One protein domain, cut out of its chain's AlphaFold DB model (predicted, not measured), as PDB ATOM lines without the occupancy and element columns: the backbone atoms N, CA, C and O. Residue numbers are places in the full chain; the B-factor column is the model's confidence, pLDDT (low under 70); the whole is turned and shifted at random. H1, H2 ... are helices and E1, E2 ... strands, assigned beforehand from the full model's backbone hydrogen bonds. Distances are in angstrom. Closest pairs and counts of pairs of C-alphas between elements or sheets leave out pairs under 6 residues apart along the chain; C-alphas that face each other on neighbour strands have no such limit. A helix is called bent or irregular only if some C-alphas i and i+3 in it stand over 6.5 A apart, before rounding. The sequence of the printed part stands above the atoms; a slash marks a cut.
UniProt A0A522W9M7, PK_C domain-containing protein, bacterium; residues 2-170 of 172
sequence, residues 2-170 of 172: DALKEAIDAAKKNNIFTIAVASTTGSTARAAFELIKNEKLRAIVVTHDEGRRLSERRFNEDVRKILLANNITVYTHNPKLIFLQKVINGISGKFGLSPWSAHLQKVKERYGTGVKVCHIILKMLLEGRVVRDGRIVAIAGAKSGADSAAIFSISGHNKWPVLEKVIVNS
ATOM      1  N   ASP A   2      11.039  26.108  28.182       84.06
ATOM      2  CA  ASP A   2      12.023  27.149  27.862       84.06
ATOM      3  C   ASP A   2      13.445  26.594  27.764       84.06
ATOM      4  O   ASP A   2      14.111  26.805  26.756       84.06
ATOM      5  N   ALA A   3      13.825  25.695  28.678       90.06
ATOM      6  CA  ALA A   3      15.134  25.044  28.646       90.06
ATOM      7  C   ALA A   3      15.441  24.287  27.336       90.06
ATOM      8  O   ALA A   3      16.590  24.257  26.903       90.06
ATOM      9  N   LEU A   4      14.436  23.680  26.684       94.38
ATOM     10  CA  LEU A   4      14.625  23.008  25.389       94.38
ATOM     11  C   LEU A   4      14.919  24.017  24.276       94.38
ATOM     12  O   LEU A   4      15.834  23.799  23.484       94.38
ATOM     13  N   LYS A   5      14.156  25.113  24.225       94.75
ATOM     14  CA  LYS A   5      14.337  26.171  23.224       94.75
ATOM     15  C   LYS A   5      15.687  26.859  23.408       94.75
ATOM     16  O   LYS A   5      16.462  26.929  22.462       94.75
ATOM     17  N   GLU A   6      16.016  27.247  24.639       95.81
ATOM     18  CA  GLU A   6      17.305  27.856  24.979       95.81
ATOM     19  C   GLU A   6      18.488  26.952  24.619       95.81
ATOM     20  O   GLU A   6      19.495  27.419  24.086       95.81
ATOM     21  N   ALA A   7      18.367  25.644  24.864       96.38
ATOM     22  CA  ALA A   7      19.395  24.677  24.499       96.38
ATOM     23  C   ALA A   7      19.593  24.567  22.981       96.38
ATOM     24  O   ALA A   7      20.732  24.516  22.516       96.38
ATOM     25  N   ILE A   8      18.502  24.545  22.212       95.69
ATOM     26  CA  ILE A   8      18.535  24.484  20.746       95.69
ATOM     27  C   ILE A   8      19.125  25.776  20.168       95.69
ATOM     28  O   ILE A   8      19.996  25.719  19.299       95.69
ATOM     29  N   ASP A   9      18.733  26.934  20.693       96.31
ATOM     30  CA  ASP A   9      19.293  28.222  20.282       96.31
ATOM     31  C   ASP A   9      20.783  28.317  20.615       96.31
ATOM     32  O   ASP A   9      21.581  28.786  19.801       96.31
ATOM     33  N   ALA A  10      21.187  27.833  21.792       96.62
ATOM     34  CA  ALA A  10      22.591  27.743  22.163       96.62
ATOM     35  C   ALA A  10      23.362  26.792  21.238       96.62
ATOM     36  O   ALA A  10      24.482  27.126  20.847       96.62
ATOM     37  N   ALA A  11      22.776  25.654  20.853       97.31
ATOM     38  CA  ALA A  11      23.383  24.720  19.909       97.31
ATOM     39  C   ALA A  11      23.668  25.412  18.567       97.31
ATOM     40  O   ALA A  11      24.807  25.405  18.102       97.31
ATOM     41  N   LYS A  12      22.672  26.115  18.014       96.19
ATOM     42  CA  LYS A  12      22.802  26.890  16.769       96.19
ATOM     43  C   LYS A  12      23.867  27.984  16.879       96.19
ATOM     44  O   LYS A  12      24.786  28.024  16.070       96.19
ATOM     45  N   LYS A  13      23.802  28.823  17.921       97.00
ATOM     46  CA  LYS A  13      24.759  29.926  18.154       97.00
ATOM     47  C   LYS A  13      26.207  29.452  18.289       97.00
ATOM     48  O   LYS A  13      27.123  30.202  17.976       97.00
ATOM     49  N   ASN A  14      26.417  28.229  18.774       97.19
ATOM     50  CA  ASN A  14      27.746  27.655  18.988       97.19
ATOM     51  C   ASN A  14      28.185  26.693  17.872       97.19
ATOM     52  O   ASN A  14      29.231  26.060  18.027       97.19
ATOM     53  N   ASN A  15      27.416  26.570  16.780       96.62
ATOM     54  CA  ASN A  15      27.650  25.610  15.695       96.62
ATOM     55  C   ASN A  15      27.794  24.161  16.198       96.62
ATOM     56  O   ASN A  15      28.679  23.413  15.782       96.62
ATOM     57  N   ILE A  16      26.933  23.771  17.139       97.56
ATOM     58  CA  ILE A  16      26.873  22.425  17.704       97.56
ATOM     59  C   ILE A  16      25.697  21.688  17.074       97.56
ATOM     60  O   ILE A  16      24.541  22.015  17.325       97.56
ATOM     61  N   PHE A  17      25.994  20.662  16.282       96.31
ATOM     62  CA  PHE A  17      24.982  19.956  15.491       96.31
ATOM     63  C   PHE A  17      24.365  18.747  16.193       96.31
ATOM     64  O   PHE A  17      23.407  18.178  15.681       96.31
ATOM     65  N   THR A  18      24.895  18.334  17.347       97.31
ATOM     66  CA  THR A  18      24.398  17.167  18.088       97.31
ATOM     67  C   THR A  18      23.822  17.588  19.431       97.31
ATOM     68  O   THR A  18      24.494  18.250  20.227       97.31
ATOM     69  N   ILE A  19      22.595  17.146  19.702       97.56
ATOM     70  CA  ILE A  19      21.944  17.301  21.000       97.56
ATOM     71  C   ILE A  19      21.637  15.931  21.615       97.56
ATOM     72  O   ILE A  19      21.178  15.016  20.933       97.56
ATOM     73  N   ALA A  20      21.883  15.792  22.914       97.69
ATOM     74  CA  ALA A  20      21.537  14.609  23.694       97.69
ATOM     75  C   ALA A  20      20.389  14.944  24.652       97.69
ATOM     76  O   ALA A  20      20.485  15.902  25.414       97.69
ATOM     77  N   VAL A  21      19.308  14.163  24.633       97.31
ATOM     78  CA  VAL A  21      18.085  14.459  25.397       97.31
ATOM     79  C   VAL A  21      17.743  13.297  26.320       97.31
ATOM     80  O   VAL A  21      17.416  12.208  25.852       97.31
ATOM     81  N   ALA A  22      17.765  13.528  27.633       95.19
ATOM     82  CA  ALA A  22      17.233  12.568  28.595       95.19
ATOM     83  C   ALA A  22      15.700  12.535  28.517       95.19
ATOM     84  O   ALA A  22      15.039  13.573  28.624       95.19
ATOM     85  N   SER A  23      15.107  11.348  28.374       94.56
ATOM     86  CA  SER A  23      13.653  11.209  28.438       94.56
ATOM     87  C   SER A  23      13.205   9.865  29.004       94.56
ATOM     88  O   SER A  23      13.479   8.800  28.455       94.56
ATOM     89  N   THR A  24      12.460   9.940  30.107       90.56
ATOM     90  CA  THR A  24      11.893   8.775  30.795       90.56
ATOM     91  C   THR A  24      10.711   8.189  30.035       90.56
ATOM     92  O   THR A  24      10.691   7.002  29.750       90.56
ATOM     93  N   THR A  25       9.714   9.023  29.729       91.94
ATOM     94  CA  THR A  25       8.443   8.594  29.125       91.94
ATOM     95  C   THR A  25       8.374   8.858  27.623       91.94
ATOM     96  O   THR A  25       7.444   8.415  26.958       91.94
ATOM     97  N   GLY A  26       9.344   9.598  27.081       93.69
ATOM     98  CA  GLY A  26       9.351  10.065  25.697       93.69
ATOM     99  C   GLY A  26       8.742  11.455  25.497       93.69
ATOM    100  O   GLY A  26       8.930  12.035  24.433       93.69
ATOM    101  N   SER A  27       8.080  12.052  26.496       94.50
ATOM    102  CA  SER A  27       7.456  13.380  26.342       94.50
ATOM    103  C   SER A  27       8.475  14.478  26.010       94.50
ATOM    104  O   SER A  27       8.285  15.227  25.052       94.50
ATOM    105  N   THR A  28       9.597  14.530  26.737       95.25
ATOM    106  CA  THR A  28      10.706  15.461  26.456       95.25
ATOM    107  C   THR A  28      11.326  15.202  25.085       95.25
ATOM    108  O   THR A  28      11.640  16.145  24.367       95.25
ATOM    109  N   ALA A  29      11.482  13.930  24.705       95.88
ATOM    110  CA  ALA A  29      12.046  13.552  23.414       95.88
ATOM    111  C   ALA A  29      11.154  13.993  22.247       95.88
ATOM    112  O   ALA A  29      11.649  14.564  21.281       95.88
ATOM    113  N   ARG A  30       9.835  13.797  22.366       96.31
ATOM    114  CA  ARG A  30       8.855  14.269  21.385       96.31
ATOM    115  C   ARG A  30       8.878  15.791  21.265       96.31
ATOM    116  O   ARG A  30       8.949  16.304  20.159       96.31
ATOM    117  N   ALA A  31       8.878  16.510  22.389       95.88
ATOM    118  CA  ALA A  31       8.959  17.970  22.375       95.88
ATOM    119  C   ALA A  31      10.260  18.475  21.727       95.88
ATOM    120  O   ALA A  31      10.227  19.419  20.943       95.88
ATOM    121  N   ALA A  32      11.395  17.831  22.016       95.94
ATOM    122  CA  ALA A  32      12.667  18.151  21.376       95.94
ATOM    123  C   ALA A  32      12.618  17.903  19.861       95.94
ATOM    124  O   ALA A  32      13.048  18.763  19.101       95.94
ATOM    125  N   PHE A  33      12.058  16.769  19.427       95.75
ATOM    126  CA  PHE A  33      11.885  16.443  18.010       95.75
ATOM    127  C   PHE A  33      11.073  17.505  17.266       95.75
ATOM    128  O   PHE A  33      11.531  18.001  16.241       95.75
ATOM    129  N   GLU A  34       9.920  17.910  17.800       95.75
ATOM    130  CA  GLU A  34       9.077  18.931  17.163       95.75
ATOM    131  C   GLU A  34       9.810  20.264  16.957       95.75
ATOM    132  O   GLU A  34       9.570  20.945  15.961       95.75
ATOM    133  N   LEU A  35      10.726  20.622  17.865       95.06
ATOM    134  CA  LEU A  35      11.518  21.850  17.769       95.06
ATOM    135  C   LEU A  35      12.679  21.759  16.770       95.06
ATOM    136  O   LEU A  35      13.136  22.796  16.300       95.06
ATOM    137  N   ILE A  36      13.172  20.555  16.459       94.88
ATOM    138  CA  ILE A  36      14.346  20.376  15.587       94.88
ATOM    139  C   ILE A  36      14.038  19.734  14.235       94.88
ATOM    140  O   ILE A  36      14.935  19.647  13.407       94.88
ATOM    141  N   LYS A  37      12.814  19.255  13.991       92.69
ATOM    142  CA  LYS A  37      12.473  18.488  12.775       92.69
ATOM    143  C   LYS A  37      12.755  19.224  11.457       92.69
ATOM    144  O   LYS A  37      12.965  18.577  10.442       92.69
ATOM    145  N   ASN A  38      12.789  20.558  11.489       91.75
ATOM    146  CA  ASN A  38      13.105  21.419  10.343       91.75
ATOM    147  C   ASN A  38      14.495  22.075  10.458       91.75
ATOM    148  O   ASN A  38      14.802  23.022   9.741       91.75
ATOM    149  N   GLU A  39      15.328  21.604  11.385       91.88
ATOM    150  CA  GLU A  39      16.634  22.170  11.708       91.88
ATOM    151  C   GLU A  39      17.759  21.225  11.287       91.88
ATOM    152  O   GLU A  39      17.597  20.006  11.239       91.88
ATOM    153  N   LYS A  40      18.958  21.769  11.064       91.19
ATOM    154  CA  LYS A  40      20.170  20.971  10.798       91.19
ATOM    155  C   LYS A  40      20.788  20.419  12.091       91.19
ATOM    156  O   LYS A  40      21.986  20.558  12.318       91.19
ATOM    157  N   LEU A  41      19.964  19.841  12.964       94.50
ATOM    158  CA  LEU A  41      20.377  19.289  14.253       94.50
ATOM    159  C   LEU A  41      20.071  17.794  14.322       94.50
ATOM    160  O   LEU A  41      18.986  17.341  13.971       94.50
ATOM    161  N   ARG A  42      21.021  17.026  14.849       93.81
ATOM    162  CA  ARG A  42      20.865  15.612  15.170       93.81
ATOM    163  C   ARG A  42      20.498  15.460  16.643       93.81
ATOM    164  O   ARG A  42      21.262  15.873  17.512       93.81
ATOM    165  N   ALA A  43      19.383  14.788  16.928       95.62
ATOM    166  CA  ALA A  43      19.046  14.365  18.285       95.62
ATOM    167  C   ALA A  43      19.471  12.923  18.575       95.62
ATOM    168  O   ALA A  43      19.312  12.016  17.755       95.62
ATOM    169  N   ILE A  44      19.949  12.721  19.799       97.31
ATOM    170  CA  ILE A  44      20.158  11.417  20.417       97.31
ATOM    171  C   ILE A  44      19.351  11.393  21.712       97.31
ATOM    172  O   ILE A  44      19.650  12.100  22.674       97.31
ATOM    173  N   VAL A  45      18.302  10.585  21.741       96.81
ATOM    174  CA  VAL A  45      17.436  10.422  22.907       96.81
ATOM    175  C   VAL A  45      18.002   9.320  23.784       96.81
ATOM    176  O   VAL A  45      18.266   8.224  23.301       96.81
ATOM    177  N   VAL A  46      18.167   9.591  25.075       94.00
ATOM    178  CA  VAL A  46      18.647   8.620  26.063       94.00
ATOM    179  C   VAL A  46      17.523   8.299  27.041       94.00
ATOM    180  O   VAL A  46      16.962   9.195  27.676       94.00
ATOM    181  N   THR A  47      17.200   7.015  27.165       90.56
ATOM    182  CA  THR A  47      16.171   6.497  28.077       90.56
ATOM    183  C   THR A  47      16.718   5.382  28.975       90.56
ATOM    184  O   THR A  47      17.783   4.824  28.708       90.56
ATOM    185  N   HIS A  48      16.001   5.064  30.057       76.56
ATOM    186  CA  HIS A  48      16.443   4.174  31.140       76.56
ATOM    187  C   HIS A  48      15.477   3.025  31.455       76.56
ATOM    188  O   HIS A  48      15.332   2.614  32.606       76.56
ATOM    189  N   ASP A  49      14.832   2.473  30.432       74.06
ATOM    190  CA  ASP A  49      13.998   1.263  30.557       74.06
ATOM    191  C   ASP A  49      14.755  -0.049  30.326       74.06
ATOM    192  O   ASP A  49      14.189  -1.113  30.077       74.06
ATOM    193  N   GLU A  50      16.069   0.034  30.416       69.75
ATOM    194  CA  GLU A  50      16.992  -1.072  30.287       69.75
ATOM    195  C   GLU A  50      16.710  -2.202  31.282       69.75
ATOM    196  O   GLU A  50      16.530  -1.965  32.477       69.75
ATOM    197  N   GLY A  51      16.672  -3.442  30.787       63.75
ATOM    198  CA  GLY A  51      16.437  -4.632  31.614       63.75
ATOM    199  C   GLY A  51      15.023  -4.751  32.195       63.75
ATOM    200  O   GLY A  51      14.738  -5.738  32.867       63.75
ATOM    201  N   ARG A  52      14.129  -3.790  31.926       73.69
ATOM    202  CA  ARG A  52      12.726  -3.854  32.346       73.69
ATOM    203  C   ARG A  52      11.914  -4.736  31.414       73.69
ATOM    204  O   ARG A  52      12.136  -4.743  30.194       73.69
ATOM    205  N   ARG A  53      10.927  -5.431  31.984       76.69
ATOM    206  CA  ARG A  53       9.904  -6.134  31.198       76.69
ATOM    207  C   ARG A  53       9.168  -5.123  30.321       76.69
ATOM    208  O   ARG A  53       9.061  -3.958  30.692       76.69
ATOM    209  N   LEU A  54       8.642  -5.557  29.174       75.50
ATOM    210  CA  LEU A  54       7.898  -4.674  28.262       75.50
ATOM    211  C   LEU A  54       6.767  -3.921  28.983       75.50
ATOM    212  O   LEU A  54       6.618  -2.723  28.784       75.50
ATOM    213  N   SER A  55       6.060  -4.599  29.889       80.00
ATOM    214  CA  SER A  55       4.993  -4.033  30.728       80.00
ATOM    215  C   SER A  55       5.458  -2.971  31.735       80.00
ATOM    216  O   SER A  55       4.639  -2.239  32.273       80.00
ATOM    217  N   GLU A  56       6.758  -2.895  32.020       80.69
ATOM    218  CA  GLU A  56       7.366  -1.993  33.010       80.69
ATOM    219  C   GLU A  56       8.161  -0.853  32.349       80.69
ATOM    220  O   GLU A  56       8.716   0.019  33.037       80.69
ATOM    221  N   ARG A  57       8.258  -0.863  31.012       84.06
ATOM    222  CA  ARG A  57       8.882   0.222  30.254       84.06
ATOM    223  C   ARG A  57       7.985   1.449  30.316       84.06
ATOM    224  O   ARG A  57       6.774   1.364  30.142       84.06
ATOM    225  N   ARG A  58       8.590   2.601  30.590       88.19
ATOM    226  CA  ARG A  58       7.888   3.882  30.708       88.19
ATOM    227  C   ARG A  58       7.952   4.697  29.430       88.19
ATOM    228  O   ARG A  58       7.089   5.547  29.221       88.19
ATOM    229  N   PHE A  59       8.967   4.478  28.604       91.69
ATOM    230  CA  PHE A  59       9.126   5.135  27.325       91.69
ATOM    231  C   PHE A  59       8.020   4.666  26.390       91.69
ATOM    232  O   PHE A  59       7.882   3.477  26.116       91.69
ATOM    233  N   ASN A  60       7.224   5.614  25.909       92.62
ATOM    234  CA  ASN A  60       6.121   5.310  25.019       92.62
ATOM    235  C   ASN A  60       6.646   4.748  23.683       92.62
ATOM    236  O   ASN A  60       7.443   5.387  22.989       92.62
ATOM    237  N   GLU A  61       6.192   3.550  23.318       90.31
ATOM    238  CA  GLU A  61       6.676   2.847  22.126       90.31
ATOM    239  C   GLU A  61       6.221   3.505  20.814       90.31
ATOM    240  O   GLU A  61       6.943   3.438  19.822       90.31
ATOM    241  N   ASP A  62       5.099   4.221  20.790       93.75
ATOM    242  CA  ASP A  62       4.682   4.969  19.599       93.75
ATOM    243  C   ASP A  62       5.555   6.209  19.391       93.75
ATOM    244  O   ASP A  62       5.984   6.487  18.271       93.75
ATOM    245  N   VAL A  63       5.936   6.894  20.476       95.31
ATOM    246  CA  VAL A  63       6.958   7.948  20.420       95.31
ATOM    247  C   VAL A  63       8.281   7.375  19.915       95.31
ATOM    248  O   VAL A  63       8.914   7.984  19.056       95.31
ATOM    249  N   ARG A  64       8.694   6.189  20.385       93.81
ATOM    250  CA  ARG A  64       9.909   5.521  19.892       93.81
ATOM    251  C   ARG A  64       9.840   5.288  18.381       93.81
ATOM    252  O   ARG A  64      10.790   5.643  17.690       93.81
ATOM    253  N   LYS A  65       8.737   4.729  17.872       94.25
ATOM    254  CA  LYS A  65       8.543   4.480  16.432       94.25
ATOM    255  C   LYS A  65       8.631   5.770  15.617       94.25
ATOM    256  O   LYS A  65       9.348   5.793  14.624       94.25
ATOM    257  N   ILE A  66       7.968   6.842  16.060       95.25
ATOM    258  CA  ILE A  66       8.007   8.151  15.387       95.25
ATOM    259  C   ILE A  66       9.443   8.682  15.319       95.25
ATOM    260  O   ILE A  66       9.892   9.097  14.254       95.25
ATOM    261  N   LEU A  67      10.179   8.645  16.433       95.62
ATOM    262  CA  LEU A  67      11.562   9.124  16.481       95.62
ATOM    263  C   LEU A  67      12.469   8.314  15.544       95.62
ATOM    264  O   LEU A  67      13.201   8.899  14.748       95.62
ATOM    265  N   LEU A  68      12.382   6.982  15.585       93.94
ATOM    266  CA  LEU A  68      13.177   6.108  14.719       93.94
ATOM    267  C   LEU A  68      12.850   6.313  13.232       93.94
ATOM    268  O   LEU A  68      13.768   6.392  12.422       93.94
ATOM    269  N   ALA A  69      11.568   6.471  12.881       94.19
ATOM    270  CA  ALA A  69      11.132   6.758  11.511       94.19
ATOM    271  C   ALA A  69      11.665   8.102  10.980       94.19
ATOM    272  O   ALA A  69      11.800   8.277   9.775       94.19
ATOM    273  N   ASN A  70      12.005   9.032  11.876       93.12
ATOM    274  CA  ASN A  70      12.605  10.327  11.554       93.12
ATOM    275  C   ASN A  70      14.129  10.344  11.777       93.12
ATOM    276  O   ASN A  70      14.711  11.401  12.015       93.12
ATOM    277  N   ASN A  71      14.790   9.180  11.721       91.19
ATOM    278  CA  ASN A  71      16.242   9.020  11.881       91.19
ATOM    279  C   ASN A  71      16.811   9.547  13.215       91.19
ATOM    280  O   ASN A  71      18.010   9.819  13.330       91.19
ATOM    281  N   ILE A  72      15.981   9.653  14.256       94.88
ATOM    282  CA  ILE A  72      16.439  10.001  15.602       94.88
ATOM    283  C   ILE A  72      16.891   8.739  16.319       94.88
ATOM    284  O   ILE A  72      16.156   7.762  16.459       94.88
ATOM    285  N   THR A  73      18.115   8.779  16.838       94.12
ATOM    286  CA  THR A  73      18.657   7.685  17.643       94.12
ATOM    287  C   THR A  73      17.965   7.660  19.006       94.12
ATOM    288  O   THR A  73      18.056   8.629  19.755       94.12
ATOM    289  N   VAL A  74      17.321   6.543  19.360       93.50
ATOM    290  CA  VAL A  74      16.812   6.292  20.719       93.50
ATOM    291  C   VAL A  74      17.702   5.256  21.395       93.50
ATOM    292  O   VAL A  74      17.567   4.055  21.173       93.50
ATOM    293  N   TYR A  75      18.627   5.732  22.220       91.81
ATOM    294  CA  TYR A  75      19.582   4.912  22.945       91.81
ATOM    295  C   TYR A  75      19.049   4.524  24.326       91.81
ATOM    296  O   TYR A  75      18.590   5.344  25.122       91.81
ATOM    297  N   THR A  76      19.136   3.236  24.615       85.50
ATOM    298  CA  THR A  76      18.978   2.661  25.949       85.50
ATOM    299  C   THR A  76      20.301   1.977  26.248       85.50
ATOM    300  O   THR A  76      20.828   1.285  25.377       85.50
ATOM    301  N   HIS A  77      20.877   2.226  27.419       72.19
ATOM    302  CA  HIS A  77      22.193   1.687  27.751       72.19
ATOM    303  C   HIS A  77      22.152   0.147  27.866       72.19
ATOM    304  O   HIS A  77      21.083  -0.458  27.766       72.19
ATOM    305  N   ASN A  78      23.311  -0.518  27.910       62.62
ATOM    306  CA  ASN A  78      23.403  -1.982  27.807       62.62
ATOM    307  C   ASN A  78      23.550  -2.667  29.186       62.62
ATOM    308  O   ASN A  78      24.549  -2.412  29.877       62.62
ATOM    309  N   PRO A  79      22.642  -3.600  29.561       55.22
ATOM    310  CA  PRO A  79      22.555  -4.103  30.938       55.22
ATOM    311  C   PRO A  79      23.753  -4.952  31.329       55.22
ATOM    312  O   PRO A  79      24.079  -5.065  32.512       55.22
ATOM    313  N   LYS A  80      24.469  -5.487  30.336       49.19
ATOM    314  CA  LYS A  80      25.708  -6.237  30.548       49.19
ATOM    315  C   LYS A  80      26.823  -5.359  31.117       49.19
ATOM    316  O   LYS A  80      27.572  -5.829  31.967       49.19
ATOM    317  N   LEU A  81      26.909  -4.091  30.704       50.81
ATOM    318  CA  LEU A  81      27.934  -3.173  31.205       50.81
ATOM    319  C   LEU A  81      27.628  -2.744  32.646       50.81
ATOM    320  O   LEU A  81      28.528  -2.719  33.476       50.81
ATOM    321  N   ILE A  82      26.349  -2.525  32.980       52.78
ATOM    322  CA  ILE A  82      25.904  -2.234  34.353       52.78
ATOM    323  C   ILE A  82      26.160  -3.425  35.282       52.78
ATOM    324  O   ILE A  82      26.654  -3.236  36.393       52.78
ATOM    325  N   PHE A  83      25.825  -4.644  34.850       48.69
ATOM    326  CA  PHE A  83      26.062  -5.857  35.633       48.69
ATOM    327  C   PHE A  83      27.557  -6.071  35.878       48.69
ATOM    328  O   PHE A  83      27.963  -6.267  37.019       48.69
ATOM    329  N   LEU A  84      28.388  -5.921  34.844       48.72
ATOM    330  CA  LEU A  84      29.836  -6.042  34.975       48.72
ATOM    331  C   LEU A  84      30.422  -4.951  35.886       48.72
ATOM    332  O   LEU A  84      31.217  -5.262  36.765       48.72
ATOM    333  N   GLN A  85      29.973  -3.696  35.763       52.34
ATOM    334  CA  GLN A  85      30.407  -2.611  36.647       52.34
ATOM    335  C   GLN A  85      29.986  -2.861  38.103       52.34
ATOM    336  O   GLN A  85      30.766  -2.613  39.016       52.34
ATOM    337  N   LYS A  86      28.771  -3.376  38.338       51.75
ATOM    338  CA  LYS A  86      28.290  -3.758  39.676       51.75
ATOM    339  C   LYS A  86      29.082  -4.923  40.261       51.75
ATOM    340  O   LYS A  86      29.404  -4.872  41.440       51.75
ATOM    341  N   VAL A  87      29.417  -5.931  39.458       52.84
ATOM    342  CA  VAL A  87      30.247  -7.071  39.873       52.84
ATOM    343  C   VAL A  87      31.667  -6.603  40.201       52.84
ATOM    344  O   VAL A  87      32.162  -6.898  41.282       52.84
ATOM    345  N   ILE A  88      32.291  -5.786  39.348       52.12
ATOM    346  CA  ILE A  88      33.632  -5.225  39.586       52.12
ATOM    347  C   ILE A  88      33.650  -4.339  40.841       52.12
ATOM    348  O   ILE A  88      34.548  -4.466  41.675       52.12
ATOM    349  N   ASN A  89      32.647  -3.471  41.008       52.97
ATOM    350  CA  ASN A  89      32.518  -2.614  42.189       52.97
ATOM    351  C   ASN A  89      32.198  -3.423  43.459       52.97
ATOM    352  O   ASN A  89      32.661  -3.065  44.535       52.97
ATOM    353  N   GLY A  90      31.424  -4.507  43.342       46.22
ATOM    354  CA  GLY A  90      31.084  -5.407  44.448       46.22
ATOM    355  C   GLY A  90      32.252  -6.285  44.900       46.22
ATOM    356  O   GLY A  90      32.375  -6.562  46.088       46.22
ATOM    357  N   ILE A  91      33.144  -6.669  43.980       48.88
ATOM    358  CA  ILE A  91      34.396  -7.378  44.289       48.88
ATOM    359  C   ILE A  91      35.432  -6.408  44.881       48.88
ATOM    360  O   ILE A  91      36.185  -6.771  45.781       48.88
ATOM    361  N   SER A  92      35.422  -5.142  44.453       45.53
ATOM    362  CA  SER A  92      36.277  -4.067  44.983       45.53
ATOM    363  C   SER A  92      35.732  -3.479  46.299       45.53
ATOM    364  O   SER A  92      35.723  -2.266  46.486       45.53
ATOM    365  N   GLY A  93      35.247  -4.332  47.209       42.22
ATOM    366  CA  GLY A  93      34.473  -4.007  48.418       42.22
ATOM    367  C   GLY A  93      35.152  -3.175  49.519       42.22
ATOM    368  O   GLY A  93      34.714  -3.227  50.664       42.22
ATOM    369  N   LYS A  94      36.199  -2.401  49.230       43.03
ATOM    370  CA  LYS A  94      36.835  -1.427  50.136       43.03
ATOM    371  C   LYS A  94      37.386  -0.283  49.271       43.03
ATOM    372  O   LYS A  94      37.797  -0.548  48.154       43.03
ATOM    373  N   PHE A  95      37.447   0.944  49.794       40.56
ATOM    374  CA  PHE A  95      38.018   2.162  49.170       40.56
ATOM    375  C   PHE A  95      37.050   3.098  48.410       40.56
ATOM    376  O   PHE A  95      37.114   3.250  47.197       40.56
ATOM    377  N   GLY A  96      36.247   3.851  49.173       49.50
ATOM    378  CA  GLY A  96      35.762   5.185  48.782       49.50
ATOM    379  C   GLY A  96      34.708   5.268  47.669       49.50
ATOM    380  O   GLY A  96      34.339   4.296  47.018       49.50
ATOM    381  N   LEU A  97      34.190   6.482  47.453       54.53
ATOM    382  CA  LEU A  97      33.361   6.788  46.285       54.53
ATOM    383  C   LEU A  97      34.217   6.618  45.021       54.53
ATOM    384  O   LEU A  97      35.285   7.221  44.919       54.53
ATOM    385  N   SER A  98      33.732   5.862  44.029       78.31
ATOM    386  CA  SER A  98      34.375   5.799  42.709       78.31
ATOM    387  C   SER A  98      34.676   7.218  42.180       78.31
ATOM    388  O   SER A  98      33.872   8.134  42.414       78.31
ATOM    389  N   PRO A  99      35.771   7.435  41.423       84.06
ATOM    390  CA  PRO A  99      36.103   8.757  40.883       84.06
ATOM    391  C   PRO A  99      34.945   9.402  40.110       84.06
ATOM    392  O   PRO A  99      34.746  10.613  40.176       84.06
ATOM    393  N   TRP A 100      34.140   8.581  39.429       84.38
ATOM    394  CA  TRP A 100      32.938   9.028  38.735       84.38
ATOM    395  C   TRP A 100      31.841   9.499  39.695       84.38
ATOM    396  O   TRP A 100      31.296  10.585  39.514       84.38
ATOM    397  N   SER A 101      31.546   8.740  40.755       83.19
ATOM    398  CA  SER A 101      30.555   9.161  41.757       83.19
ATOM    399  C   SER A 101      30.968  10.433  42.500       83.19
ATOM    400  O   SER A 101      30.127  11.306  42.698       83.19
ATOM    401  N   ALA A 102      32.253  10.583  42.838       87.88
ATOM    402  CA  ALA A 102      32.766  11.804  43.460       87.88
ATOM    403  C   ALA A 102      32.651  13.010  42.511       87.88
ATOM    404  O   ALA A 102      32.250  14.098  42.922       87.88
ATOM    405  N   HIS A 103      32.942  12.818  41.220       89.81
ATOM    406  CA  HIS A 103      32.735  13.846  40.201       89.81
ATOM    407  C   HIS A 103      31.255  14.245  40.082       89.81
ATOM    408  O   HIS A 103      30.936  15.430  40.143       89.81
ATOM    409  N   LEU A 104      30.338  13.275  39.988       89.75
ATOM    410  CA  LEU A 104      28.900  13.545  39.909       89.75
ATOM    411  C   LEU A 104      28.358  14.255  41.157       89.75
ATOM    412  O   LEU A 104      27.464  15.091  41.030       89.75
ATOM    413  N   GLN A 105      28.885  13.943  42.344       89.25
ATOM    414  CA  GLN A 105      28.531  14.640  43.581       89.25
ATOM    415  C   GLN A 105      28.951  16.115  43.518       89.25
ATOM    416  O   GLN A 105      28.095  16.982  43.676       89.25
ATOM    417  N   LYS A 106      30.206  16.402  43.144       93.12
ATOM    418  CA  LYS A 106      30.699  17.778  42.946       93.12
ATOM    419  C   LYS A 106      29.889  18.546  41.897       93.12
ATOM    420  O   LYS A 106      29.561  19.714  42.091       93.12
ATOM    421  N   VAL A 107      29.540  17.896  40.784       93.19
ATOM    422  CA  VAL A 107      28.687  18.495  39.744       93.19
ATOM    423  C   VAL A 107      27.303  18.815  40.300       93.19
ATOM    424  O   VAL A 107      26.802  19.912  40.069       93.19
ATOM    425  N   LYS A 108      26.691  17.890  41.048       91.56
ATOM    426  CA  LYS A 108      25.371  18.096  41.657       91.56
ATOM    427  C   LYS A 108      25.384  19.259  42.648       91.56
ATOM    428  O   LYS A 108      24.468  20.069  42.620       91.56
ATOM    429  N   GLU A 109      26.397  19.341  43.504       92.44
ATOM    430  CA  GLU A 109      26.537  20.414  44.496       92.44
ATOM    431  C   GLU A 109      26.725  21.781  43.827       92.44
ATOM    432  O   GLU A 109      26.130  22.767  44.251       92.44
ATOM    433  N   ARG A 110      27.496  21.847  42.735       93.75
ATOM    434  CA  ARG A 110      27.805  23.116  42.058       93.75
ATOM    435  C   ARG A 110      26.742  23.576  41.052       93.75
ATOM    436  O   ARG A 110      26.548  24.786  40.868       93.75
ATOM    437  N   TYR A 111      26.103  22.628  40.369       93.81
ATOM    438  CA  TYR A 111      25.254  22.868  39.196       93.81
ATOM    439  C   TYR A 111      23.892  22.167  39.254       93.81
ATOM    440  O   TYR A 111      23.147  22.210  38.284       93.81
ATOM    441  N   GLY A 112      23.542  21.510  40.356       92.06
ATOM    442  CA  GLY A 112      22.238  20.881  40.523       92.06
ATOM    443  C   GLY A 112      22.078  19.522  39.835       92.06
ATOM    444  O   GLY A 112      22.959  18.979  39.158       92.06
ATOM    445  N   THR A 113      20.907  18.921  40.057       91.94
ATOM    446  CA  THR A 113      20.631  17.536  39.646       91.94
ATOM    447  C   THR A 113      20.517  17.378  38.130       91.94
ATOM    448  O   THR A 113      20.994  16.368  37.618       91.94
ATOM    449  N   GLY A 114      19.943  18.339  37.403       92.88
ATOM    450  CA  GLY A 114      19.778  18.221  35.951       92.88
ATOM    451  C   GLY A 114      21.118  18.207  35.205       92.88
ATOM    452  O   GLY A 114      21.361  17.304  34.407       92.88
ATOM    453  N   VAL A 115      22.065  19.086  35.557       95.19
ATOM    454  CA  VAL A 115      23.421  19.081  34.965       95.19
ATOM    455  C   VAL A 115      24.196  17.799  35.305       95.19
ATOM    456  O   VAL A 115      24.942  17.277  34.471       95.19
ATOM    457  N   LYS A 116      23.984  17.224  36.498       93.81
ATOM    458  CA  LYS A 116      24.490  15.881  36.832       93.81
ATOM    459  C   LYS A 116      23.910  14.819  35.887       93.81
ATOM    460  O   LYS A 116      24.646  13.951  35.428       93.81
ATOM    461  N   VAL A 117      22.613  14.871  35.575       93.06
ATOM    462  CA  VAL A 117      21.991  13.935  34.621       93.06
ATOM    463  C   VAL A 117      22.557  14.121  33.207       93.06
ATOM    464  O   VAL A 117      22.809  13.115  32.545       93.06
ATOM    465  N   CYS A 118      22.872  15.349  32.778       95.69
ATOM    466  CA  CYS A 118      23.581  15.587  31.512       95.69
ATOM    467  C   CYS A 118      24.915  14.820  31.440       95.69
ATOM    468  O   CYS A 118      25.193  14.158  30.442       95.69
ATOM    469  N   HIS A 119      25.714  14.832  32.514       94.38
ATOM    470  CA  HIS A 119      26.960  14.055  32.576       94.38
ATOM    471  C   HIS A 119      26.706  12.543  32.461       94.38
ATOM    472  O   HIS A 119      27.444  11.845  31.768       94.38
ATOM    473  N   ILE A 120      25.653  12.037  33.114       92.00
ATOM    474  CA  ILE A 120      25.292  10.612  33.100       92.00
ATOM    475  C   ILE A 120      24.924  10.155  31.686       92.00
ATOM    476  O   ILE A 120      25.514   9.193  31.197       92.00
ATOM    477  N   ILE A 121      24.010  10.851  31.002       93.81
ATOM    478  CA  ILE A 121      23.574  10.432  29.660       93.81
ATOM    479  C   ILE A 121      24.718  10.499  28.646       93.81
ATOM    480  O   ILE A 121      24.842   9.613  27.807       93.81
ATOM    481  N   LEU A 122      25.602  11.494  28.746       94.38
ATOM    482  CA  LEU A 122      26.754  11.593  27.854       94.38
ATOM    483  C   LEU A 122      27.792  10.502  28.136       94.38
ATOM    484  O   LEU A 122      28.366   9.957  27.194       94.38
ATOM    485  N   LYS A 123      27.999  10.124  29.406       90.62
ATOM    486  CA  LYS A 123      28.849   8.975  29.752       90.62
ATOM    487  C   LYS A 123      28.288   7.679  29.169       90.62
ATOM    488  O   LYS A 123      29.046   6.917  28.581       90.62
ATOM    489  N   MET A 124      26.971   7.486  29.250       88.88
ATOM    490  CA  MET A 124      26.281   6.336  28.660       88.88
ATOM    491  C   MET A 124      26.456   6.279  27.134       88.88
ATOM    492  O   MET A 124      26.657   5.199  26.580       88.88
ATOM    493  N   LEU A 125      26.389   7.427  26.449       90.62
ATOM    494  CA  LEU A 125      26.605   7.511  25.000       90.62
ATOM    495  C   LEU A 125      28.058   7.220  24.605       90.62
ATOM    496  O   LEU A 125      28.287   6.546  23.603       90.62
ATOM    497  N   LEU A 126      29.023   7.698  25.395       88.69
ATOM    498  CA  LEU A 126      30.448   7.399  25.226       88.69
ATOM    499  C   LEU A 126      30.741   5.904  25.407       88.69
ATOM    500  O   LEU A 126      31.386   5.287  24.563       88.69
ATOM    501  N   GLU A 127      30.245   5.309  26.492       85.25
ATOM    502  CA  GLU A 127      30.424   3.883  26.797       85.25
ATOM    503  C   GLU A 127      29.757   2.985  25.752       85.25
ATOM    504  O   GLU A 127      30.333   1.983  25.329       85.25
ATOM    505  N   GLY A 128      28.582   3.394  25.269       85.31
ATOM    506  CA  GLY A 128      27.883   2.751  24.160       85.31
ATOM    507  C   GLY A 128      28.504   2.985  22.785       85.31
ATOM    508  O   GLY A 128      27.995   2.445  21.807       85.31
ATOM    509  N   ARG A 129      29.564   3.803  22.688       87.62
ATOM    510  CA  ARG A 129      30.193   4.240  21.428       87.62
ATOM    511  C   ARG A 129      29.210   4.881  20.438       87.62
ATOM    512  O   ARG A 129      29.451   4.873  19.234       87.62
ATOM    513  N   VAL A 130      28.114   5.450  20.944       90.81
ATOM    514  CA  VAL A 130      27.121   6.194  20.149       90.81
ATOM    515  C   VAL A 130      27.693   7.544  19.721       90.81
ATOM    516  O   VAL A 130      27.391   8.043  18.640       90.81
ATOM    517  N   VAL A 131      28.542   8.117  20.575       91.38
ATOM    518  CA  VAL A 131      29.329   9.325  20.315       91.38
ATOM    519  C   VAL A 131      30.794   9.020  20.618       91.38
ATOM    520  O   VAL A 131      31.084   8.215  21.506       91.38
ATOM    521  N   ARG A 132      31.719   9.632  19.875       87.69
ATOM    522  CA  ARG A 132      33.168   9.398  20.025       87.69
ATOM    523  C   ARG A 132      33.913  10.676  20.378       87.69
ATOM    524  O   ARG A 132      34.758  10.665  21.266       87.69
ATOM    525  N   ASP A 133      33.566  11.764  19.715       92.88
ATOM    526  CA  ASP A 133      34.199  13.065  19.842       92.88
ATOM    527  C   ASP A 133      33.226  14.195  19.470       92.88
ATOM    528  O   ASP A 133      32.109  13.969  18.998       92.88
ATOM    529  N   GLY A 134      33.654  15.428  19.732       94.50
ATOM    530  CA  GLY A 134      32.950  16.643  19.342       94.50
ATOM    531  C   GLY A 134      32.231  17.337  20.491       94.50
ATOM    532  O   GLY A 134      32.316  16.949  21.657       94.50
ATOM    533  N   ARG A 135      31.528  18.416  20.152       97.38
ATOM    534  CA  ARG A 135      30.743  19.203  21.109       97.38
ATOM    535  C   ARG A 135      29.293  18.745  21.072       97.38
ATOM    536  O   ARG A 135      28.747  18.528  19.993       97.38
ATOM    537  N   ILE A 136      28.675  18.598  22.240       98.00
ATOM    538  CA  ILE A 136      27.282  18.155  22.377       98.00
ATOM    539  C   ILE A 136      26.551  19.057  23.363       98.00
ATOM    540  O   ILE A 136      27.060  19.350  24.446       98.00
ATOM    541  N   VAL A 137      25.329  19.458  23.010       98.25
ATOM    542  CA  VAL A 137      24.397  20.054  23.976       98.25
ATOM    543  C   VAL A 137      23.599  18.938  24.638       98.25
ATOM    544  O   VAL A 137      22.836  18.239  23.977       98.25
ATOM    545  N   ALA A 138      23.769  18.753  25.944       97.94
ATOM    546  CA  ALA A 138      23.012  17.773  26.714       97.94
ATOM    547  C   ALA A 138      21.885  18.448  27.492       97.94
ATOM    548  O   ALA A 138      22.111  19.448  28.176       97.94
ATOM    549  N   ILE A 139      20.692  17.866  27.404       97.44
ATOM    550  CA  ILE A 139      19.441  18.384  27.953       97.44
ATOM    551  C   ILE A 139      18.848  17.335  28.891       97.44
ATOM    552  O   ILE A 139      18.659  16.175  28.507       97.44
ATOM    553  N   ALA A 140      18.542  17.741  30.119       94.50
ATOM    554  CA  ALA A 140      18.000  16.866  31.146       94.50
ATOM    555  C   ALA A 140      17.091  17.616  32.132       94.50
ATOM    556  O   ALA A 140      16.936  18.835  32.073       94.50
ATOM    557  N   GLY A 141      16.476  16.859  33.041       89.12
ATOM    558  CA  GLY A 141      15.667  17.375  34.144       89.12
ATOM    559  C   GLY A 141      16.048  16.735  35.479       89.12
ATOM    560  O   GLY A 141      16.611  15.637  35.514       89.12
ATOM    561  N   ALA A 142      15.731  17.402  36.589       83.00
ATOM    562  CA  ALA A 142      15.995  16.902  37.937       83.00
ATOM    563  C   ALA A 142      15.013  15.805  38.388       83.00
ATOM    564  O   ALA A 142      15.402  14.900  39.131       83.00
ATOM    565  N   LYS A 143      13.749  15.878  37.948       78.56
ATOM    566  CA  LYS A 143      12.686  14.902  38.268       78.56
ATOM    567  C   LYS A 143      11.955  14.430  37.013       78.56
ATOM    568  O   LYS A 143      11.931  13.237  36.714       78.56
ATOM    569  N   SER A 144      11.372  15.369  36.276       79.12
ATOM    570  CA  SER A 144      10.641  15.139  35.032       79.12
ATOM    571  C   SER A 144      10.829  16.328  34.091       79.12
ATOM    572  O   SER A 144      11.204  17.417  34.517       79.12
ATOM    573  N   GLY A 145      10.587  16.114  32.797       86.56
ATOM    574  CA  GLY A 145      10.773  17.155  31.789       86.56
ATOM    575  C   GLY A 145      12.244  17.503  31.546       86.56
ATOM    576  O   GLY A 145      13.124  16.651  31.676       86.56
ATOM    577  N   ALA A 146      12.481  18.749  31.144       89.94
ATOM    578  CA  ALA A 146      13.801  19.325  30.932       89.94
ATOM    579  C   ALA A 146      13.853  20.706  31.592       89.94
ATOM    580  O   ALA A 146      13.068  21.586  31.232       89.94
ATOM    581  N   ASP A 147      14.765  20.861  32.551       93.25
ATOM    582  CA  ASP A 147      15.002  22.085  33.334       93.25
ATOM    583  C   ASP A 147      16.468  22.546  33.274       93.25
ATOM    584  O   ASP A 147      16.818  23.612  33.781       93.25
ATOM    585  N   SER A 148      17.332  21.732  32.663       95.25
ATOM    586  CA  SER A 148      18.770  21.940  32.633       95.25
ATOM    587  C   SER A 148      19.332  21.593  31.266       95.25
ATOM    588  O   SER A 148      19.020  20.545  30.693       95.25
ATOM    589  N   ALA A 149      20.226  22.440  30.767       97.25
ATOM    590  CA  ALA A 149      21.000  22.150  29.573       97.25
ATOM    591  C   ALA A 149      22.413  22.710  29.683       97.25
ATOM    592  O   ALA A 149      22.652  23.745  30.309       97.25
ATOM    593  N   ALA A 150      23.362  22.019  29.064       97.81
ATOM    594  CA  ALA A 150      24.759  22.416  29.078       97.81
ATOM    595  C   ALA A 150      25.512  21.918  27.842       97.81
ATOM    596  O   ALA A 150      25.147  20.912  27.233       97.81
ATOM    597  N   ILE A 151      26.573  22.642  27.496       98.38
ATOM    598  CA  ILE A 151      27.512  22.311  26.428       98.38
ATOM    599  C   ILE A 151      28.644  21.476  27.011       98.38
ATOM    600  O   ILE A 151      29.232  21.837  28.036       98.38
ATOM    601  N   PHE A 152      28.967  20.392  26.321       98.00
ATOM    602  CA  PHE A 152      30.045  19.489  26.674       98.00
ATOM    603  C   PHE A 152      30.997  19.284  25.512       98.00
ATOM    604  O   PHE A 152      30.561  19.146  24.370       98.00
ATOM    605  N   SER A 153      32.277  19.163  25.843       96.38
ATOM    606  CA  SER A 153      33.291  18.604  24.965       96.38
ATOM    607  C   SER A 153      33.432  17.110  25.232       96.38
ATOM    608  O   SER A 153      33.560  16.661  26.381       96.38
ATOM    609  N   ILE A 154      33.411  16.332  24.159       93.06
ATOM    610  CA  ILE A 154      33.593  14.889  24.164       93.06
ATOM    611  C   ILE A 154      34.852  14.560  23.368       93.06
ATOM    612  O   ILE A 154      35.068  15.060  22.267       93.06
ATOM    613  N   SER A 155      35.683  13.693  23.937       88.25
ATOM    614  CA  SER A 155      36.851  13.114  23.281       88.25
ATOM    615  C   SER A 155      37.005  11.678  23.759       88.25
ATOM    616  O   SER A 155      36.847  11.410  24.953       88.25
ATOM    617  N   GLY A 156      37.342  10.764  22.849       73.25
ATOM    618  CA  GLY A 156      37.559   9.351  23.166       73.25
ATOM    619  C   GLY A 156      38.709   9.102  24.151       73.25
ATOM    620  O   GLY A 156      38.779   8.030  24.743       73.25
ATOM    621  N   HIS A 157      39.579  10.094  24.359       76.19
ATOM    622  CA  HIS A 157      40.670  10.046  25.335       76.19
ATOM    623  C   HIS A 157      40.252  10.529  26.732       76.19
ATOM    624  O   HIS A 157      40.943  10.257  27.714       76.19
ATOM    625  N   ASN A 158      39.126  11.241  26.846       77.19
ATOM    626  CA  ASN A 158      38.671  11.773  28.122       77.19
ATOM    627  C   ASN A 158      38.024  10.672  28.964       77.19
ATOM    628  O   ASN A 158      37.201   9.887  28.495       77.19
ATOM    629  N   LYS A 159      38.330  10.674  30.265       73.44
ATOM    630  CA  LYS A 159      37.747   9.731  31.233       73.44
ATOM    631  C   LYS A 159      36.220   9.878  31.357       73.44
ATOM    632  O   LYS A 159      35.525   8.905  31.655       73.44
ATOM    633  N   TRP A 160      35.702  11.086  31.135       82.56
ATOM    634  CA  TRP A 160      34.279  11.437  31.115       82.56
ATOM    635  C   TRP A 160      34.038  12.747  30.335       82.56
ATOM    636  O   TRP A 160      35.004  13.457  30.047       82.56
ATOM    637  N   PRO A 161      32.776  13.082  29.988       90.81
ATOM    638  CA  PRO A 161      32.433  14.329  29.298       90.81
ATOM    639  C   PRO A 161      32.915  15.567  30.064       90.81
ATOM    640  O   PRO A 161      32.769  15.632  31.286       90.81
ATOM    641  N   VAL A 162      33.458  16.558  29.354       95.00
ATOM    642  CA  VAL A 162      33.962  17.803  29.953       95.00
ATOM    643  C   VAL A 162      32.913  18.894  29.790       95.00
ATOM    644  O   VAL A 162      32.557  19.247  28.669       95.00
ATOM    645  N   LEU A 163      32.406  19.422  30.902       96.56
ATOM    646  CA  LEU A 163      31.460  20.538  30.908       96.56
ATOM    647  C   LEU A 163      32.161  21.833  30.466       96.56
ATOM    648  O   LEU A 163      33.069  22.295  31.152       96.56
ATOM    649  N   GLU A 164      31.711  22.437  29.366       96.62
ATOM    650  CA  GLU A 164      32.207  23.740  28.893       96.62
ATOM    651  C   GLU A 164      31.395  24.894  29.487       96.62
ATOM    652  O   GLU A 164      31.945  25.860  30.013       96.62
ATOM    653  N   LYS A 165      30.063  24.807  29.384       96.44
ATOM    654  CA  LYS A 165      29.157  25.898  29.751       96.44
ATOM    655  C   LYS A 165      27.789  25.365  30.146       96.44
ATOM    656  O   LYS A 165      27.193  24.582  29.412       96.44
ATOM    657  N   VAL A 166      27.254  25.842  31.266       96.81
ATOM    658  CA  VAL A 166      25.833  25.657  31.601       96.81
ATOM    659  C   VAL A 166      25.019  26.695  30.831       96.81
ATOM    660  O   VAL A 166      25.355  27.877  30.858       96.81
ATOM    661  N   ILE A 167      23.993  26.244  30.109       94.38
ATOM    662  CA  ILE A 167      23.085  27.106  29.337       94.38
ATOM    663  C   ILE A 167      21.953  27.566  30.248       94.38
ATOM    664  O   ILE A 167      21.751  28.760  30.422       94.38
ATOM    665  N   VAL A 168      21.269  26.604  30.866       91.25
ATOM    666  CA  VAL A 168      20.113  26.826  31.737       91.25
ATOM    667  C   VAL A 168      20.137  25.807  32.869       91.25
ATOM    668  O   VAL A 168      20.585  24.671  32.684       91.25
ATOM    669  N   ASN A 169      19.681  26.229  34.043       83.12
ATOM    670  CA  ASN A 169      19.446  25.371  35.196       83.12
ATOM    671  C   ASN A 169      18.435  26.055  36.123       83.12
ATOM    672  O   ASN A 169      18.794  26.991  36.835       83.12
ATOM    673  N   SER A 170      17.187  25.588  36.122       74.62
ATOM    674  CA  SER A 170      16.093  26.203  36.892       74.62
ATOM    675  C   SER A 170      16.106  25.886  38.397       74.62
ATOM    676  O   SER A 170      15.207  26.314  39.115       74.62
TER     677      SER A 170
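Overview. This is residues 2 to 170 of the 172 residues of the protein "PK_C domain-containing protein" of bacterium (UniProt A0A522W9M7). A twisted six-stranded sheet curls round the helix arm H5b on one face, while H1, H2 and H3 are on the other, giving three layers, helices on both faces of a sheet. Residues 83 to 88, in H4, and residues 90 to 96 stick out from this body. The printed part has 169 residues with five named helices and six named strands, in the order H1 E1 H2 E2 H3 E3 H4 H5 E4 E5 E6; the class is mixed, helices and strands. The mixed sheet runs E3 E2 E1 E4 E5 E6. The whole is compact, with a radius of gyration of the C-alphas of 15.8 A and spans of 51 by 38 by 29 A.

Arrangement. H1, residues 2 to 13, lies over E4, residues 134 to 140, and E5, residues 148 to 154, at a height over the sheet of 8.2 A; its closest C-alphas to E5 are Ala 7 and Ala 149, 5.9 A apart. E1, residues 18 to 22, H2, residues 27 to 36, and E2, residues 42 to 47, form a strand-helix-strand unit, two parallel neighbour strands with a helix between, its crossover right-handed; N 44 and O 19 are 2.8 A apart. H2, on the same face as H1, only just touches it, with 3 pairs of C-alphas within 8 A, the closest Leu 4 and Ala 32 at 6.6 A, through residues 4 to 8 of H1 alone. E2, H3, residues 61 to 69, and E3, residues 73 to 76, form another right-handed unit, with N 45 and O 73 at 2.8 A. H4, residues 79 to 91, touches no helix. H5, residues 99 to 127, was assigned as one helix by its hydrogen bonds but is bent, C-alphas 110 and 113 being 9.4 A apart; H5a, residues 99 to 110, and H5b, residues 113 to 127, touch at a shallow tilt of 30 degrees, opposite ways, closest at the C-alphas of Lys 108 and Lys 116, 5.4 A. E3, H4 with H5, and E4 form a split, right-handed unit, with E2 and E1 between its strands. E1 and E4 are parallel, with N 139 and O 20 at 2.8 A. E4, E5 and E6, residues 162 to 169, form a meander, each strand the antiparallel neighbour of the one before, in two hairpins; N 154 and O 134 are 2.8 A apart, as are N 151 and O 165. In H1, H2, H3, H4, H5a and H5b every O i to N i+4 pair is within hydrogen-bond range.

Along the chain. H1 begins at C-alpha 2, (12.023, 27.149, 27.862), and is 16.3 A long. H4 measures 18.1 A, H5a 16.6 A and H5b 21.2 A, which ends at C-alpha 127, (30.424, 3.883, 26.797). E4 is 19.0 A and E5 18.5 A long; E6, which bends by 67 degrees at residue 165, ends at C-alpha 169, (19.446, 25.371, 35.196).

Size, cuts and confidence. The two C-alphas farthest apart, those of Asn 38 and Lys 94, are 51.7 A apart. The printed part has no cut, and the link from E2 to H3, 13 residues, is long. Residues 50 to 51 and 78 to 97 have pLDDT under 70.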